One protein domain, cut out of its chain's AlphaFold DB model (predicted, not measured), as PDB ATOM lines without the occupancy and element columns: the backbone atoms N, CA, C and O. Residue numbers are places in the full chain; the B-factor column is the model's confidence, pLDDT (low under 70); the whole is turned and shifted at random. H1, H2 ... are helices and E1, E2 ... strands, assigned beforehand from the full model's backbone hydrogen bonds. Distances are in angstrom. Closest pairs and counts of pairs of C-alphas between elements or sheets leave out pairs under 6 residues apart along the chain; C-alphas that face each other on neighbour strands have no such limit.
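This is residues 2 to 18 and 51 to 159 of the 163 residues of an uncharacterized protein of Candidatus Poribacteria bacterium (UniProt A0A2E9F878). Two strongly twisted sheets of four strands each stand face to face as a sandwich, E1 E2 E8 E5 and E4 E3 E6 E7, with their strands nearly aligned. The short helix H1 packs on the first sheet, while the longer H2 only grazes that sheet at its edge strand E5, and residues 142 to 147 stick out. The printed part has 126 residues with two named helices and eight named strands, in the order H1 E1 E2 E3 E4 E5 E6 E7 E8 H2; the class is mixed, helices and strands. The first sheet is mixed and the second all antiparallel. The whole is compact, with a radius of gyration of the C-alphas of 13.8 A and spans of 41 by 30 by 24 A.

Begin at H1, residues 2 to 8, which is on the sheet of E1, residues 12 to 18, E2, 51 to 55, E8, 128 to 132, and E5, 87 to 90, at a height over the sheet of 7.6 A. Its closest C-alphas to E2 are those of Ile 5 and Cys 53, 7.5 A. E1 and E2 are antiparallel, with N 14 and O 53 at 2.9 A; E2 and E8 are parallel, with N 54 and O 130 at 2.8 A; E8 and E5 are antiparallel, with N 90 and O 129 at 2.8 A. In the other sheet, E3, residues 65 to 73, and E4, 76 to 83, form a hairpin, with N 71 and O 78 at 2.8 A. E6, residues 97 to 104, and E7, 118 to 123, form another, with N 102 and O 118 at 2.8 A. E3 and E6 are antiparallel, with N 103 and O 68 at 2.8 A. The facing parts of the sheets are 10.6 A centre to centre. H2, residues 144 to 157, comes closest to E5 at the C-alphas of Leu 87 and Trp 154, 6.1 A. Every O i to N i+4 pair is within hydrogen-bond range in H1 and H2.

Find C-alpha 2 at (58.170, 45.631, 103.213), where H1 begins; it is 10.1 A long. E3 runs 22.9 A from C-alpha 65 at (58.882, 48.052, 81.317), E4 22.6 A and E6 21.4 A. H2 runs 19.9 A and ends at C-alpha 157, (65.397, 51.288, 98.213).

The C-alphas of Pro 74 and Asp 143 are the two farthest apart, 41.5 A. Residues 19 to 50 are not printed, and C-alphas 18 and 51 are 10.2 A apart across the cut. The links E6 to E7 and E8 to H2 are long. The mean pLDDT of the printed part is 95.8, and no printed residue is under 70.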
ATOM      1  N   LEU A   2      57.739  46.782 104.031       95.56
ATOM      2  CA  LEU A   2      58.170  45.631 103.213       95.56
ATOM      3  C   LEU A   2      57.625  44.270 103.688       95.56
ATOM      4  O   LEU A   2      57.019  43.560 102.901       95.56
ATOM      5  N   MET A   3      57.725  43.964 104.987       94.50
ATOM      6  CA  MET A   3      57.171  42.726 105.562       94.50
ATOM      7  C   MET A   3      55.684  42.517 105.228       94.50
ATOM      8  O   MET A   3      55.275  41.402 104.932       94.50
ATOM      9  N   MET A   4      54.873  43.579 105.260       95.81
ATOM     10  CA  MET A   4      53.442  43.496 104.953       95.81
ATOM     11  C   MET A   4      53.215  43.245 103.461       95.81
ATOM     12  O   MET A   4      52.359  42.447 103.097       95.81
ATOM     13  N   ILE A   5      53.998  43.901 102.601       97.44
ATOM     14  CA  ILE A   5      53.932  43.695 101.151       97.44
ATOM     15  C   ILE A   5      54.293  42.242 100.818       97.44
ATOM     16  O   ILE A   5      53.567  41.596 100.072       97.44
ATOM     17  N   ASP A   6      55.359  41.709 101.417       95.69
ATOM     18  CA  ASP A   6      55.822  40.341 101.163       95.69
ATOM     19  C   ASP A   6      54.884  39.280 101.752       95.69
ATOM     20  O   ASP A   6      54.721  38.210 101.171       95.69
ATOM     21  N   ALA A   7      54.242  39.568 102.890       96.25
ATOM     22  CA  ALA A   7      53.316  38.640 103.533       96.25
ATOM     23  C   ALA A   7      51.961  38.555 102.818       96.25
ATOM     24  O   ALA A   7      51.403  37.465 102.695       96.25
ATOM     25  N   PHE A   8      51.415  39.695 102.381       96.50
ATOM     26  CA  PHE A   8      50.075  39.756 101.792       96.50
ATOM     27  C   PHE A   8      50.067  39.716 100.266       96.50
ATOM     28  O   PHE A   8      49.026  39.401  99.700       96.50
ATOM     29  N   LEU A   9      51.191  40.037  99.612       97.12
ATOM     30  CA  LEU A   9      51.304  40.156  98.155       97.12
ATOM     31  C   LEU A   9      50.136  40.954  97.546       97.12
ATOM     32  O   LEU A   9      49.423  40.433  96.690       97.12
ATOM     33  N   PRO A  10      49.915  42.212  97.981       97.25
ATOM     34  CA  PRO A  10      48.769  42.996  97.530       97.25
ATOM     35  C   PRO A  10      48.780  43.168  96.010       97.25
ATOM     36  O   PRO A  10      49.855  43.224  95.411       97.25
ATOM     37  N   GLU A  11      47.595  43.297  95.418       97.50
ATOM     38  CA  GLU A  11      47.382  43.566  93.994       97.50
ATOM     39  C   GLU A  11      46.636  44.895  93.817       97.50
ATOM     40  O   GLU A  11      45.793  45.271  94.636       97.50
ATOM     41  N   GLY A  12      46.954  45.622  92.747       97.56
ATOM     42  CA  GLY A  12      46.406  46.944  92.469       97.56
ATOM     43  C   GLY A  12      46.836  47.989  93.498       97.56
ATOM     44  O   GLY A  12      47.976  47.993  93.968       97.56
ATOM     45  N   VAL A  13      45.925  48.902  93.829       98.19
ATOM     46  CA  VAL A  13      46.162  50.002  94.773       98.19
ATOM     47  C   VAL A  13      45.659  49.602  96.156       98.19
ATOM     48  O   VAL A  13      44.456  49.505  96.384       98.19
ATOM     49  N   THR A  14      46.579  49.376  97.094       98.00
ATOM     50  CA  THR A  14      46.259  48.874  98.437       98.00
ATOM     51  C   THR A  14      46.857  49.765  99.519       98.00
ATOM     52  O   THR A  14      48.067  49.973  99.573       98.00
ATOM     53  N   GLN A  15      46.026  50.258 100.436       96.44
ATOM     54  CA  GLN A  15      46.488  50.988 101.615       96.44
ATOM     55  C   GLN A  15      46.856  50.018 102.747       96.44
ATOM     56  O   GLN A  15      46.093  49.108 103.066       96.44
ATOM     57  N   LEU A  16      48.010  50.234 103.381       96.50
ATOM     58  CA  LEU A  16      48.502  49.430 104.497       96.50
ATOM     59  C   LEU A  16      48.563  50.265 105.780       96.50
ATOM     60  O   LEU A  16      49.051  51.397 105.798       96.50
ATOM     61  N   ALA A  17      48.091  49.678 106.875       94.19
ATOM     62  CA  ALA A  17      48.098  50.271 108.207       94.19
ATOM     63  C   ALA A  17      48.316  49.189 109.272       94.19
ATOM     64  O   ALA A  17      48.122  48.002 109.005       94.19
ATOM     65  N   VAL A  18      48.733  49.604 110.467       93.44
ATOM     66  CA  VAL A  18      48.961  48.718 111.617       93.44
ATOM     67  C   VAL A  18      48.201  49.214 112.842       93.44
ATOM     68  O   VAL A  18      48.001  50.417 113.002       93.44
ATOM     69  N   GLY A  51      51.165  53.628 104.609       96.50
ATOM     70  CA  GLY A  51      51.045  54.279 103.311       96.50
ATOM     71  C   GLY A  51      50.345  53.388 102.290       96.50
ATOM     72  O   GLY A  51      49.624  52.458 102.666       96.50
ATOM     73  N   THR A  52      50.562  53.649 101.006       98.25
ATOM     74  CA  THR A  52      49.937  52.902  99.904       98.25
ATOM     75  C   THR A  52      50.972  52.065  99.160       98.25
ATOM     76  O   THR A  52      52.076  52.519  98.885       98.25
ATOM     77  N   CYS A  53      50.616  50.825  98.835       98.56
ATOM     78  CA  CYS A  53      51.343  49.969  97.910       98.56
ATOM     79  C   CYS A  53      50.573  49.914  96.586       98.56
ATOM     80  O   CYS A  53      49.385  49.586  96.586       98.56
ATOM     81  N   ILE A  54      51.233  50.231  95.473       98.56
ATOM     82  CA  ILE A  54      50.719  49.991  94.123       98.56
ATOM     83  C   ILE A  54      51.492  48.811  93.546       98.56
ATOM     84  O   ILE A  54      52.693  48.912  93.302       98.56
ATOM     85  N   ALA A  55      50.799  47.704  93.318       98.38
ATOM     86  CA  ALA A  55      51.399  46.468  92.845       98.38
ATOM     87  C   ALA A  55      50.577  45.896  91.687       98.38
ATOM     88  O   ALA A  55      49.575  45.220  91.929       98.38
ATOM     89  N   PRO A  56      50.934  46.175  90.423       98.00
ATOM     90  CA  PRO A  56      50.186  45.613  89.313       98.00
ATOM     91  C   PRO A  56      50.286  44.083  89.280       98.00
ATOM     92  O   PRO A  56      51.368  43.506  89.417       98.00
ATOM     93  N   ALA A  57      49.152  43.430  89.048       98.06
ATOM     94  CA  ALA A  57      49.067  41.990  88.922       98.06
ATOM     95  C   ALA A  57      49.535  41.530  87.537       98.06
ATOM     96  O   ALA A  57      49.133  42.106  86.529       98.06
ATOM     97  N   GLY A  58      50.381  40.502  87.468       96.75
ATOM     98  CA  GLY A  58      50.917  39.988  86.208       96.75
ATOM     99  C   GLY A  58      52.399  39.637  86.275       96.75
ATOM    100  O   GLY A  58      53.059  39.754  87.313       96.75
ATOM    101  N   GLN A  59      52.929  39.208  85.130       94.88
ATOM    102  CA  GLN A  59      54.327  38.828  84.966       94.88
ATOM    103  C   GLN A  59      54.856  39.216  83.586       94.88
ATOM    104  O   GLN A  59      54.164  39.130  82.570       94.88
ATOM    105  N   ALA A  60      56.133  39.585  83.549       94.75
ATOM    106  CA  ALA A  60      56.903  39.752  82.329       94.75
ATOM    107  C   ALA A  60      58.396  39.585  82.645       94.75
ATOM    108  O   ALA A  60      58.794  39.349  83.784       94.75
ATOM    109  N   LYS A  61      59.246  39.697  81.623       93.75
ATOM    110  CA  LYS A  61      60.694  39.557  81.791       93.75
ATOM    111  C   LYS A  61      61.229  40.639  82.741       93.75
ATOM    112  O   LYS A  61      60.988  41.825  82.505       93.75
ATOM    113  N   LYS A  62      62.009  40.248  83.754       92.69
ATOM    114  CA  LYS A  62      62.719  41.183  84.645       92.69
ATOM    115  C   LYS A  62      63.503  42.226  83.835       92.69
ATOM    116  O   LYS A  62      64.125  41.889  82.824       92.69
ATOM    117  N   GLY A  63      63.432  43.487  84.258       93.56
ATOM    118  CA  GLY A  63      64.053  44.627  83.578       93.56
ATOM    119  C   GLY A  63      63.291  45.156  82.355       93.56
ATOM    120  O   GLY A  63      63.667  46.191  81.816       93.56
ATOM    121  N   SER A  64      62.224  44.490  81.895       95.94
ATOM    122  CA  SER A  64      61.313  45.086  80.903       95.94
ATOM    123  C   SER A  64      60.403  46.130  81.558       95.94
ATOM    124  O   SER A  64      60.232  46.107  82.773       95.94
ATOM    125  N   SER A  65      59.817  47.046  80.781       96.56
ATOM    126  CA  SER A  65      58.882  48.052  81.317       96.56
ATOM    127  C   SER A  65      57.686  47.373  81.993       96.56
ATOM    128  O   SER A  65      57.061  46.514  81.370       96.56
ATOM    129  N   CYS A  66      57.372  47.734  83.243       98.12
ATOM    130  CA  CYS A  66      56.186  47.254  83.959       98.12
ATOM    131  C   CYS A  66      55.054  48.278  83.874       98.12
ATOM    132  O   CYS A  66      53.968  47.950  83.393       98.12
ATOM    133  N   LEU A  67      55.326  49.508  84.311       98.25
ATOM    134  CA  LEU A  67      54.367  50.605  84.314       98.25
ATOM    135  C   LEU A  67      55.061  51.959  84.163       98.25
ATOM    136  O   LEU A  67      56.230  52.122  84.518       98.25
ATOM    137  N   GLU A  68      54.304  52.935  83.685       98.56
ATOM    138  CA  GLU A  68      54.606  54.358  83.806       98.56
ATOM    139  C   GLU A  68      53.723  54.947  84.909       98.56
ATOM    140  O   GLU A  68      52.551  54.579  85.041       98.56
ATOM    141  N   ILE A  69      54.281  55.838  85.723       98.38
ATOM    142  CA  ILE A  69      53.566  56.481  86.822       98.38
ATOM    143  C   ILE A  69      53.804  57.984  86.812       98.38
ATOM    144  O   ILE A  69      54.920  58.441  86.580       98.38
ATOM    145  N   SER A  70      52.746  58.739  87.094       98.50
ATOM    146  CA  SER A  70      52.793  60.178  87.340       98.50
ATOM    147  C   SER A  70      52.206  60.453  88.721       98.50
ATOM    148  O   SER A  70      51.070  60.064  89.002       98.50
ATOM    149  N   VAL A  71      52.989  61.078  89.599       98.19
ATOM    150  CA  VAL A  71      52.625  61.390  90.985       98.19
ATOM    151  C   VAL A  71      52.594  62.905  91.147       98.19
ATOM    152  O   VAL A  71      53.615  63.576  90.992       98.19
ATOM    153  N   ASN A  72      51.425  63.457  91.467       97.19
ATOM    154  CA  ASN A  72      51.251  64.891  91.674       97.19
ATOM    155  C   ASN A  72      51.618  65.279  93.114       97.19
ATOM    156  O   ASN A  72      50.759  65.311  93.997       97.19
ATOM    157  N   MET A  73      52.904  65.532  93.351       91.94
ATOM    158  CA  MET A  73      53.427  65.902  94.665       91.94
ATOM    159  C   MET A  73      53.250  67.406  94.926       91.94
ATOM    160  O   MET A  73      53.229  68.200  93.982       91.94
ATOM    161  N   PRO A  74      53.242  67.855  96.197       85.56
ATOM    162  CA  PRO A  74      53.249  69.285  96.525       85.56
ATOM    163  C   PRO A  74      54.431  70.061  95.915       85.56
ATOM    164  O   PRO A  74      54.325  71.260  95.662       85.56
ATOM    165  N   SER A  75      55.559  69.386  95.674       89.19
ATOM    166  CA  SER A  75      56.762  69.943  95.044       89.19
ATOM    167  C   SER A  75      56.715  69.974  93.510       89.19
ATOM    168  O   SER A  75      57.588  70.586  92.895       89.19
ATOM    169  N   GLY A  76      55.721  69.331  92.891       93.50
ATOM    170  CA  GLY A  76      55.582  69.201  91.444       93.50
ATOM    171  C   GLY A  76      55.205  67.786  91.007       93.50
ATOM    172  O   GLY A  76      55.144  66.853  91.804       93.50
ATOM    173  N   ILE A  77      54.960  67.622  89.710       96.81
ATOM    174  CA  ILE A  77      54.653  66.312  89.129       96.81
ATOM    175  C   ILE A  77      55.956  65.534  88.938       96.81
ATOM    176  O   ILE A  77      56.901  66.039  88.331       96.81
ATOM    177  N   VAL A  78      55.989  64.305  89.451       97.25
ATOM    178  CA  VAL A  78      57.075  63.344  89.243       97.25
ATOM    179  C   VAL A  78      56.586  62.265  88.290       97.25
ATOM    180  O   VAL A  78      55.542  61.666  88.535       97.25
ATOM    181  N   GLU A  79      57.342  62.007  87.228       98.00
ATOM    182  CA  GLU A  79      57.046  60.959  86.251       98.00
ATOM    183  C   GLU A  79      58.194  59.954  86.210       98.00
ATOM    184  O   GLU A  79      59.357  60.341  86.107       98.00
ATOM    185  N   ASP A  80      57.867  58.667  86.286       97.94
ATOM    186  CA  ASP A  80      58.838  57.576  86.241       97.94
ATOM    187  C   ASP A  80      58.316  56.421  85.376       97.94
ATOM    188  O   ASP A  80      57.117  56.140  85.312       97.94
ATOM    189  N   THR A  81      59.244  55.687  84.765       98.19
ATOM    190  CA  THR A  81      58.985  54.358  84.199       98.19
ATOM    191  C   THR A  81      59.647  53.329  85.095       98.19
ATOM    192  O   THR A  81      60.864  53.356  85.272       98.19
ATOM    193  N   ILE A  82      58.859  52.412  85.651       98.12
ATOM    194  CA  ILE A  82      59.349  51.418  86.605       98.12
ATOM    195  C   ILE A  82      59.383  50.058  85.899       98.12
ATOM    196  O   ILE A  82      58.345  49.587  85.413       98.12
ATOM    197  N   PRO A  83      60.557  49.420  85.774       97.81
ATOM    198  CA  PRO A  83      60.675  48.116  85.144       97.81
ATOM    199  C   PRO A  83      60.227  46.996  86.088       97.81
ATOM    200  O   PRO A  83      60.041  47.184  87.286       97.81
ATOM    201  N   VAL A  84      60.038  45.800  85.539       97.69
ATOM    202  CA  VAL A  84      59.683  44.592  86.292       97.69
ATOM    203  C   VAL A  84      60.844  44.158  87.182       97.69
ATOM    204  O   VAL A  84      61.974  44.038  86.703       97.69
ATOM    205  N   GLY A  85      60.544  43.815  88.435       96.12
ATOM    206  CA  GLY A  85      61.521  43.332  89.414       96.12
ATOM    207  C   GLY A  85      61.973  44.376  90.433       96.12
ATOM    208  O   GLY A  85      62.892  44.094  91.201       96.12
ATOM    209  N   GLU A  86      61.367  45.562  90.444       96.44
ATOM    210  CA  GLU A  86      61.814  46.684  91.263       96.44
ATOM    211  C   GLU A  86      60.826  47.043  92.373       96.44
ATOM    212  O   GLU A  86      59.638  46.710  92.349       96.44
ATOM    213  N   LEU A  87      61.365  47.743  93.366       97.75
ATOM    214  CA  LEU A  87      60.592  48.547  94.292       97.75
ATOM    215  C   LEU A  87      60.925  50.009  94.012       97.75
ATOM    216  O   LEU A  87      62.044  50.331  93.620       97.75
ATOM    217  N   LYS A  88      59.971  50.900  94.245       97.88
ATOM    218  CA  LYS A  88      60.197  52.347  94.215       97.88
ATOM    219  C   LYS A  88      59.470  52.975  95.390       97.88
ATOM    220  O   LYS A  88      58.354  52.569  95.697       97.88
ATOM    221  N   LEU A  89      60.094  53.959  96.028       97.62
ATOM    222  CA  LEU A  89      59.520  54.688  97.153       97.62
ATOM    223  C   LEU A  89      59.380  56.170  96.813       97.62
ATOM    224  O   LEU A  89      60.362  56.827  96.472       97.62
ATOM    225  N   TYR A  90      58.165  56.690  96.960       97.06
ATOM    226  CA  TYR A  90      57.877  58.118  96.985       97.06
ATOM    227  C   TYR A  90      57.545  58.526  98.418       97.06
ATOM    228  O   TYR A  90      56.650  57.960  99.051       97.06
ATOM    229  N   GLN A  91      58.272  59.516  98.924       94.94
ATOM    230  CA  GLN A  91      58.088  60.039 100.274       94.94
ATOM    231  C   GLN A  91      56.834  60.916 100.313       94.94
ATOM    232  O   GLN A  91      56.861  62.040  99.822       94.94
ATOM    233  N   ILE A  92      55.745  60.381 100.869       95.38
ATOM    234  CA  ILE A  92      54.450  61.061 101.023       95.38
ATOM    235  C   ILE A  92      54.060  60.988 102.500       95.38
ATOM    236  O   ILE A  92      53.959  59.893 103.059       95.38
ATOM    237  N   GLY A  93      53.859  62.145 103.128       93.06
ATOM    238  CA  GLY A  93      53.679  62.273 104.574       93.06
ATOM    239  C   GLY A  93      52.383  61.663 105.128       93.06
ATOM    240  O   GLY A  93      51.457  61.324 104.393       93.06
ATOM    241  N   MET A  94      52.303  61.560 106.461       85.12
ATOM    242  CA  MET A  94      51.264  60.816 107.202       85.12
ATOM    243  C   MET A  94      49.821  61.336 107.026       85.12
ATOM    244  O   MET A  94      48.872  60.593 107.268       85.12
ATOM    245  N   ASP A  95      49.657  62.555 106.508       81.19
ATOM    246  CA  ASP A  95      48.363  63.196 106.227       81.19
ATOM    247  C   ASP A  95      48.228  63.680 104.777       81.19
ATOM    248  O   ASP A  95      47.236  64.312 104.412       81.19
ATOM    249  N   GLU A  96      49.217  63.387 103.934       93.81
ATOM    250  CA  GLU A  96      49.212  63.823 102.547       93.81
ATOM    251  C   GLU A  96      48.416  62.848 101.680       93.81
ATOM    252  O   GLU A  96      48.543  61.623 101.773       93.81
ATOM    253  N   VAL A  97      47.583  63.423 100.818       96.50
ATOM    254  CA  VAL A  97      46.853  62.713  99.775       96.50
ATOM    255  C   VAL A  97      47.281  63.314  98.450       96.50
ATOM    256  O   VAL A  97      47.222  64.531  98.276       96.50
ATOM    257  N   VAL A  98      47.728  62.467  97.529       97.44
ATOM    258  CA  VAL A  98      48.181  62.893  96.203       97.44
ATOM    259  C   VAL A  98      47.419  62.155  95.118       97.44
ATOM    260  O   VAL A  98      46.974  61.021  95.306       97.44
ATOM    261  N   GLN A  99      47.292  62.805  93.966       98.31
ATOM    262  CA  GLN A  99      46.739  62.196  92.764       98.31
ATOM    263  C   GLN A  99      47.835  61.423  92.035       98.31
ATOM    264  O   GLN A  99      48.936  61.942  91.825       98.31
ATOM    265  N   VAL A 100      47.524  60.191  91.647       98.44
ATOM    266  CA  VAL A 100      48.439  59.301  90.936       98.44
ATOM    267  C   VAL A 100      47.768  58.777  89.683       98.44
ATOM    268  O   VAL A 100      46.627  58.316  89.719       98.44
ATOM    269  N   LYS A 101      48.516  58.797  88.583       98.69
ATOM    270  CA  LYS A 101      48.169  58.113  87.343       98.69
ATOM    271  C   LYS A 101      49.110  56.941  87.127       98.69
ATOM    272  O   LYS A 101      50.322  57.122  87.107       98.69
ATOM    273  N   ILE A 102      48.540  55.759  86.932       98.56
ATOM    274  CA  ILE A 102      49.245  54.496  86.736       98.56
ATOM    275  C   ILE A 102      48.900  53.999  85.336       98.56
ATOM    276  O   ILE A 102      47.734  53.746  85.040       98.56
ATOM    277  N   GLN A 103      49.900  53.834  84.481       98.56
ATOM    278  CA  GLN A 103      49.758  53.224  83.165       98.56
ATOM    279  C   GLN A 103      50.560  51.919  83.144       98.56
ATOM    280  O   GLN A 103      51.751  51.930  82.830       98.56
ATOM    281  N   PRO A 104      49.945  50.775  83.495       98.31
ATOM    282  CA  PRO A 104      50.612  49.491  83.371       98.31
ATOM    283  C   PRO A 104      50.802  49.134  81.894       98.31
ATOM    284  O   PRO A 104      50.060  49.584  81.013       98.31
ATOM    285  N   ASN A 105      51.787  48.289  81.606       97.25
ATOM    286  CA  ASN A 105      51.898  47.677  80.290       97.25
ATOM    287  C   ASN A 105      50.750  46.657  80.069       97.25
ATOM    288  O   ASN A 105      50.036  46.264  80.990       97.25
ATOM    289  N   ARG A 106      50.609  46.140  78.844       97.69
ATOM    290  CA  ARG A 106      49.552  45.173  78.466       97.69
ATOM    291  C   ARG A 106      49.564  43.814  79.197       97.69
ATOM    292  O   ARG A 106      48.652  43.022  78.991       97.69
ATOM    293  N   HIS A 107      50.622  43.491  79.932       97.50
ATOM    294  CA  HIS A 107      50.799  42.252  80.701       97.50
ATOM    295  C   HIS A 107      50.442  42.415  82.181       97.50
ATOM    296  O   HIS A 107      50.479  41.427  82.912       97.50
ATOM    297  N   PHE A 108      50.133  43.640  82.605       98.38
ATOM    298  CA  PHE A 108      49.947  44.013  83.994       98.38
ATOM    299  C   PHE A 108      48.586  44.684  84.207       98.38
ATOM    300  O   PHE A 108      48.165  45.513  83.396       98.38
ATOM    301  N   ASP A 109      47.926  44.359  85.313       98.38
ATOM    302  CA  ASP A 109      46.651  44.932  85.750       98.38
ATOM    303  C   ASP A 109      46.832  45.708  87.061       98.38
ATOM    304  O   ASP A 109      47.242  45.148  88.072       98.38
ATOM    305  N   ALA A 110      46.505  47.001  87.067       97.56
ATOM    306  CA  ALA A 110      46.546  47.841  88.268       97.56
ATOM    307  C   ALA A 110      45.193  47.927  89.018       97.56
ATOM    308  O   ALA A 110      45.055  48.737  89.934       97.56
ATOM    309  N   GLY A 111      44.205  47.108  88.644       96.25
ATOM    310  CA  GLY A 111      42.855  47.042  89.219       96.25
ATOM    311  C   GLY A 111      41.718  47.399  88.247       96.25
ATOM    312  O   GLY A 111      40.559  47.411  88.657       96.25
ATOM    313  N   ALA A 112      42.024  47.695  86.980       97.31
ATOM    314  CA  ALA A 112      41.050  48.090  85.949       97.31
ATOM    315  C   ALA A 112      41.116  47.222  84.676       97.31
ATOM    316  O   ALA A 112      40.456  47.520  83.678       97.31
ATOM    317  N   GLY A 113      41.898  46.145  84.701       97.75
ATOM    318  CA  GLY A 113      42.210  45.302  83.558       97.75
ATOM    319  C   GLY A 113      43.612  45.553  83.000       97.75
ATOM    320  O   GLY A 113      44.217  46.615  83.169       97.75
ATOM    321  N   ASN A 114      44.122  44.559  82.272       98.00
ATOM    322  CA  ASN A 114      45.462  44.590  81.688       98.00
ATOM    323  C   ASN A 114      45.701  45.819  80.794       98.00
ATOM    324  O   ASN A 114      44.962  46.061  79.834       98.00
ATOM    325  N   GLY A 115      46.775  46.559  81.074       97.88
ATOM    326  CA  GLY A 115      47.187  47.742  80.315       97.88
ATOM    327  C   GLY A 115      46.245  48.944  80.417       97.88
ATOM    328  O   GLY A 115      46.455  49.928  79.707       97.88
ATOM    329  N   GLN A 116      45.204  48.881  81.251       98.44
ATOM    330  CA  GLN A 116      44.289  50.000  81.443       98.44
ATOM    331  C   GLN A 116      44.861  50.989  82.452       98.44
ATOM    332  O   GLN A 116      45.359  50.600  83.509       98.44
ATOM    333  N   ALA A 117      44.782  52.274  82.110       98.19
ATOM    334  CA  ALA A 117      45.195  53.338  83.007       98.19
ATOM    335  C   ALA A 117      44.283  53.396  84.239       98.19
ATOM    336  O   ALA A 117      43.063  53.257  84.127       98.19
ATOM    337  N   VAL A 118      44.876  53.674  85.396       98.31
ATOM    338  CA  VAL A 118      44.166  53.938  86.649       98.31
ATOM    339  C   VAL A 118      44.588  55.310  87.154       98.31
ATOM    340  O   VAL A 118      45.775  55.570  87.331       98.31
ATOM    341  N   GLU A 119      43.616  56.184  87.390       98.38
ATOM    342  CA  GLU A 119      43.816  57.468  88.062       98.38
ATOM    343  C   GLU A 119      43.111  57.404  89.418       98.38
ATOM    344  O   GLU A 119      41.930  57.061  89.490       98.38
ATOM    345  N   THR A 120      43.844  57.657  90.501       98.06
ATOM    346  CA  THR A 120      43.313  57.550  91.865       98.06
ATOM    347  C   THR A 120      44.059  58.451  92.837       98.06
ATOM    348  O   THR A 120      45.223  58.798  92.636       98.06
ATOM    349  N   GLU A 121      43.403  58.754  93.951       97.62
ATOM    350  CA  GLU A 121      44.060  59.317  95.122       97.62
ATOM    351  C   GLU A 121      44.748  58.214  95.924       97.62
ATOM    352  O   GLU A 121      44.193  57.129  96.123       97.62
ATOM    353  N   VAL A 122      45.952  58.505  96.408       97.38
ATOM    354  CA  VAL A 122      46.672  57.650  97.354       97.38
ATOM    355  C   VAL A 122      47.051  58.457  98.584       97.38
ATOM    356  O   VAL A 122      47.365  59.645  98.493       97.38
ATOM    357  N   ARG A 123      47.022  57.800  99.742       95.56
ATOM    358  CA  ARG A 123      47.410  58.401 101.015       95.56
ATOM    359  C   ARG A 123      48.831  57.980 101.367       95.56
ATOM    360  O   ARG A 123      49.176  56.802 101.267       95.56
ATOM    361  N   GLY A 124      49.627  58.937 101.824       95.69
ATOM    362  CA  GLY A 124      50.918  58.669 102.439       95.69
ATOM    363  C   GLY A 124      50.813  57.990 103.805       95.69
ATOM    364  O   GLY A 124      49.789  57.421 104.195       95.69
ATOM    365  N   GLY A 125      51.911  58.017 104.544       94.62
ATOM    366  CA  GLY A 125      52.002  57.352 105.834       94.62
ATOM    367  C   GLY A 125      53.384  57.497 106.440       94.62
ATOM    368  O   GLY A 125      54.191  58.304 105.991       94.62
ATOM    369  N   VAL A 126      53.677  56.677 107.447       94.69
ATOM    370  CA  VAL A 126      55.023  56.590 108.043       94.69
ATOM    371  C   VAL A 126      56.091  56.251 106.992       94.69
ATOM    372  O   VAL A 126      57.235  56.660 107.144       94.69
ATOM    373  N   VAL A 127      55.731  55.496 105.948       95.50
ATOM    374  CA  VAL A 127      56.639  55.108 104.857       95.50
ATOM    375  C   VAL A 127      56.361  55.899 103.578       95.50
ATOM    376  O   VAL A 127      57.302  56.371 102.954       95.50
ATOM    377  N   GLY A 128      55.095  56.058 103.184       96.44
ATOM    378  CA  GLY A 128      54.710  56.780 101.963       96.44
ATOM    379  C   GLY A 128      54.135  55.867 100.880       96.44
ATOM    380  O   GLY A 128      53.413  54.917 101.183       96.44
ATOM    381  N   LEU A 129      54.412  56.158  99.609       97.94
ATOM    382  CA  LEU A 129      53.920  55.365  98.480       97.94
ATOM    383  C   LEU A 129      55.009  54.424  97.967       97.94
ATOM    384  O   LEU A 129      56.044  54.869  97.477       97.94
ATOM    385  N   VAL A 130      54.738  53.122  98.030       98.44
ATOM    386  CA  VAL A 130      55.599  52.079  97.471       98.44
ATOM    387  C   VAL A 130      54.998  51.566  96.170       98.44
ATOM    388  O   VAL A 130      53.829  51.186  96.137       98.44
ATOM    389  N   ILE A 131      55.802  51.502  95.116       98.56
ATOM    390  CA  ILE A 131      55.466  50.759  93.902       98.56
ATOM    391  C   ILE A 131      56.198  49.428  93.951       98.56
ATOM    392  O   ILE A 131      57.410  49.405  94.153       98.56
ATOM    393  N   ASP A 132      55.463  48.334  93.776       98.44
ATOM    394  CA  ASP A 132      56.004  46.982  93.757       98.44
ATOM    395  C   ASP A 132      55.753  46.323  92.402       98.44
ATOM    396  O   ASP A 132      54.667  45.818  92.121       98.44
ATOM    397  N   THR A 133      56.784  46.310  91.561       98.06
ATOM    398  CA  THR A 133      56.757  45.695  90.228       98.06
ATOM    399  C   THR A 133      57.468  44.344  90.205       98.06
ATOM    400  O   THR A 133      57.791  43.832  89.130       98.06
ATOM    401  N   ARG A 134      57.714  43.724  91.368       96.75
ATOM    402  CA  ARG A 134      58.380  42.410  91.466       96.75
ATOM    403  C   ARG A 134      57.540  41.255  90.909       96.75
ATOM    404  O   ARG A 134      58.060  40.160  90.722       96.75
ATOM    405  N   GLY A 135      56.272  41.517  90.597       94.44
ATOM    406  CA  GLY A 135      55.352  40.585  89.953       94.44
ATOM    407  C   GLY A 135      54.331  39.991  90.916       94.44
ATOM    408  O   GLY A 135      54.523  39.964  92.138       94.44
ATOM    409  N   ARG A 136      53.219  39.528  90.340       96.19
ATOM    410  CA  ARG A 136      52.169  38.765  91.023       96.19
ATOM    411  C   ARG A 136      51.755  37.600  90.111       96.19
ATOM    412  O   ARG A 136      51.208  37.862  89.038       96.19
ATOM    413  N   PRO A 137      52.046  36.338  90.485       93.31
ATOM    414  CA  PRO A 137      52.727  35.928  91.717       93.31
ATOM    415  C   PRO A 137      54.194  36.395  91.766       93.31
ATOM    416  O   PRO A 137      54.826  36.580  90.724       93.31
ATOM    417  N   LEU A 138      54.710  36.603  92.985       94.06
ATOM    418  CA  LEU A 138      56.100  36.997  93.235       94.06
ATOM    419  C   LEU A 138      57.034  35.812  92.963       94.06
ATOM    420  O   LEU A 138      56.919  34.771  93.609       94.06
ATOM    421  N   GLU A 139      57.983  35.994  92.049       89.69
ATOM    422  CA  GLU A 139      59.001  34.995  91.729       89.69
ATOM    423  C   GLU A 139      60.390  35.494  92.125       89.69
ATOM    424  O   GLU A 139      60.826  36.573  91.727       89.69
ATOM    425  N   MET A 140      61.097  34.680  92.905       87.81
ATOM    426  CA  MET A 140      62.492  34.926  93.266       87.81
ATOM    427  C   MET A 140      63.421  34.223  92.276       87.81
ATOM    428  O   MET A 140      63.095  33.158  91.748       87.81
ATOM    429  N   SER A 141      64.613  34.785  92.067       88.50
ATOM    430  CA  SER A 141      65.654  34.108  91.291       88.50
ATOM    431  C   SER A 141      66.013  32.754  91.916       88.50
ATOM    432  O   SER A 141      66.213  32.657  93.128       88.50
ATOM    433  N   ALA A 142      66.151  31.722  91.078       90.44
ATOM    434  CA  ALA A 142      66.666  30.415  91.494       90.44
ATOM    435  C   ALA A 142      68.174  30.446  91.806       90.44
ATOM    436  O   ALA A 142      68.679  29.561  92.495       90.44
ATOM    437  N   ASP A 143      68.894  31.455  91.307       94.38
ATOM    438  CA  ASP A 143      70.277  31.715  91.693       94.38
ATOM    439  C   ASP A 143      70.315  32.495  93.011       94.38
ATOM    440  O   ASP A 143      69.904  33.658  93.083       94.38
ATOM    441  N   THR A 144      70.850  31.852  94.050       94.62
ATOM    442  CA  THR A 144      71.010  32.422  95.388       94.62
ATOM    443  C   THR A 144      71.797  33.730  95.376       94.62
ATOM    444  O   THR A 144      71.449  34.640  96.126       94.62
ATOM    445  N   ALA A 145      72.841  33.854  94.547       95.00
ATOM    446  CA  ALA A 145      73.652  35.069  94.512       95.00
ATOM    447  C   ALA A 145      72.823  36.263  94.019       95.00
ATOM    448  O   ALA A 145      72.774  37.297  94.686       95.00
ATOM    449  N   GLN A 146      72.091  36.072  92.918       92.50
ATOM    450  CA  GLN A 146      71.187  37.083  92.378       92.50
ATOM    451  C   GLN A 146      70.035  37.404  93.339       92.50
ATOM    452  O   GLN A 146      69.683  38.566  93.514       92.50
ATOM    453  N   SER A 147      69.467  36.390  93.997       91.62
ATOM    454  CA  SER A 147      68.389  36.568  94.978       91.62
ATOM    455  C   SER A 147      68.828  37.444  96.160       91.62
ATOM    456  O   SER A 147      68.102  38.341  96.586       91.62
ATOM    457  N   VAL A 148      70.054  37.250  96.657       94.44
ATOM    458  CA  VAL A 148      70.629  38.083  97.726       94.44
ATOM    459  C   VAL A 148      70.884  39.517  97.256       94.44
ATOM    460  O   VAL A 148      70.675  40.455  98.026       94.44
ATOM    461  N   GLU A 149      71.346  39.706  96.023       94.19
ATOM    462  CA  GLU A 149      71.565  41.038  95.448       94.19
ATOM    463  C   GLU A 149      70.251  41.815  95.275       94.19
ATOM    464  O   GLU A 149      70.163  42.984  95.665       94.19
ATOM    465  N   ASP A 150      69.209  41.145  94.783       93.00
ATOM    466  CA  ASP A 150      67.869  41.713  94.637       93.00
ATOM    467  C   ASP A 150      67.318  42.162  95.997       93.00
ATOM    468  O   ASP A 150      66.901  43.309  96.160       93.00
ATOM    469  N   LEU A 151      67.413  41.294  97.012       93.56
ATOM    470  CA  LEU A 151      66.989  41.611  98.377       93.56
ATOM    471  C   LEU A 151      67.727  42.827  98.943       93.56
ATOM    472  O   LEU A 151      67.095  43.704  99.524       93.56
ATOM    473  N   LYS A 152      69.052  42.916  98.766       93.69
ATOM    474  CA  LYS A 152      69.826  44.085  99.218       93.69
ATOM    475  C   LYS A 152      69.348  45.367  98.545       93.69
ATOM    476  O   LYS A 152      69.153  46.366  99.232       93.69
ATOM    477  N   THR A 153      69.115  45.316  97.237       94.19
ATOM    478  CA  THR A 153      68.615  46.456  96.459       94.19
ATOM    479  C   THR A 153      67.257  46.919  96.980       94.19
ATOM    480  O   THR A 153      67.046  48.108  97.216       94.19
ATOM    481  N   TRP A 154      66.342  45.983  97.236       95.06
ATOM    482  CA  TRP A 154      65.017  46.283  97.778       95.06
ATOM    483  C   TRP A 154      65.070  46.854  99.200       95.06
ATOM    484  O   TRP A 154      64.365  47.818  99.500       95.06
ATOM    485  N   LEU A 155      65.934  46.308 100.064       94.62
ATOM    486  CA  LEU A 155      66.135  46.806 101.429       94.62
ATOM    487  C   LEU A 155      66.700  48.229 101.446       94.62
ATOM    488  O   LEU A 155      66.232  49.048 102.234       94.62
ATOM    489  N   GLN A 156      67.663  48.528 100.568       94.12
ATOM    490  CA  GLN A 156      68.218  49.874 100.402       94.12
ATOM    491  C   GLN A 156      67.172  50.852  99.871       94.12
ATOM    492  O   GLN A 156      67.030  51.951 100.393       94.12
ATOM    493  N   THR A 157      66.412  50.440  98.855       94.81
ATOM    494  CA  THR A 157      65.397  51.288  98.213       94.81
ATOM    495  C   THR A 157      64.320  51.747  99.190       94.81
ATOM    496  O   THR A 157      63.847  52.877  99.106       94.81
ATOM    497  N   LEU A 158      63.922  50.865 100.107       94.06
ATOM    498  CA  LEU A 158      62.909  51.165 101.115       94.06
ATOM    499  C   LEU A 158      63.491  51.649 102.452       94.06
ATOM    500  O   LEU A 158      62.728  51.756 103.409       94.06
ATOM    501  N   ASP A 159      64.804  51.899 102.522       91.00
ATOM    502  CA  ASP A 159      65.524  52.322 103.733       91.00
ATOM    503  C   ASP A 159      65.144  51.488 104.975       91.00
ATOM    504  O   ASP A 159      64.812  51.994 106.046       91.00
TER     505      ASP A 159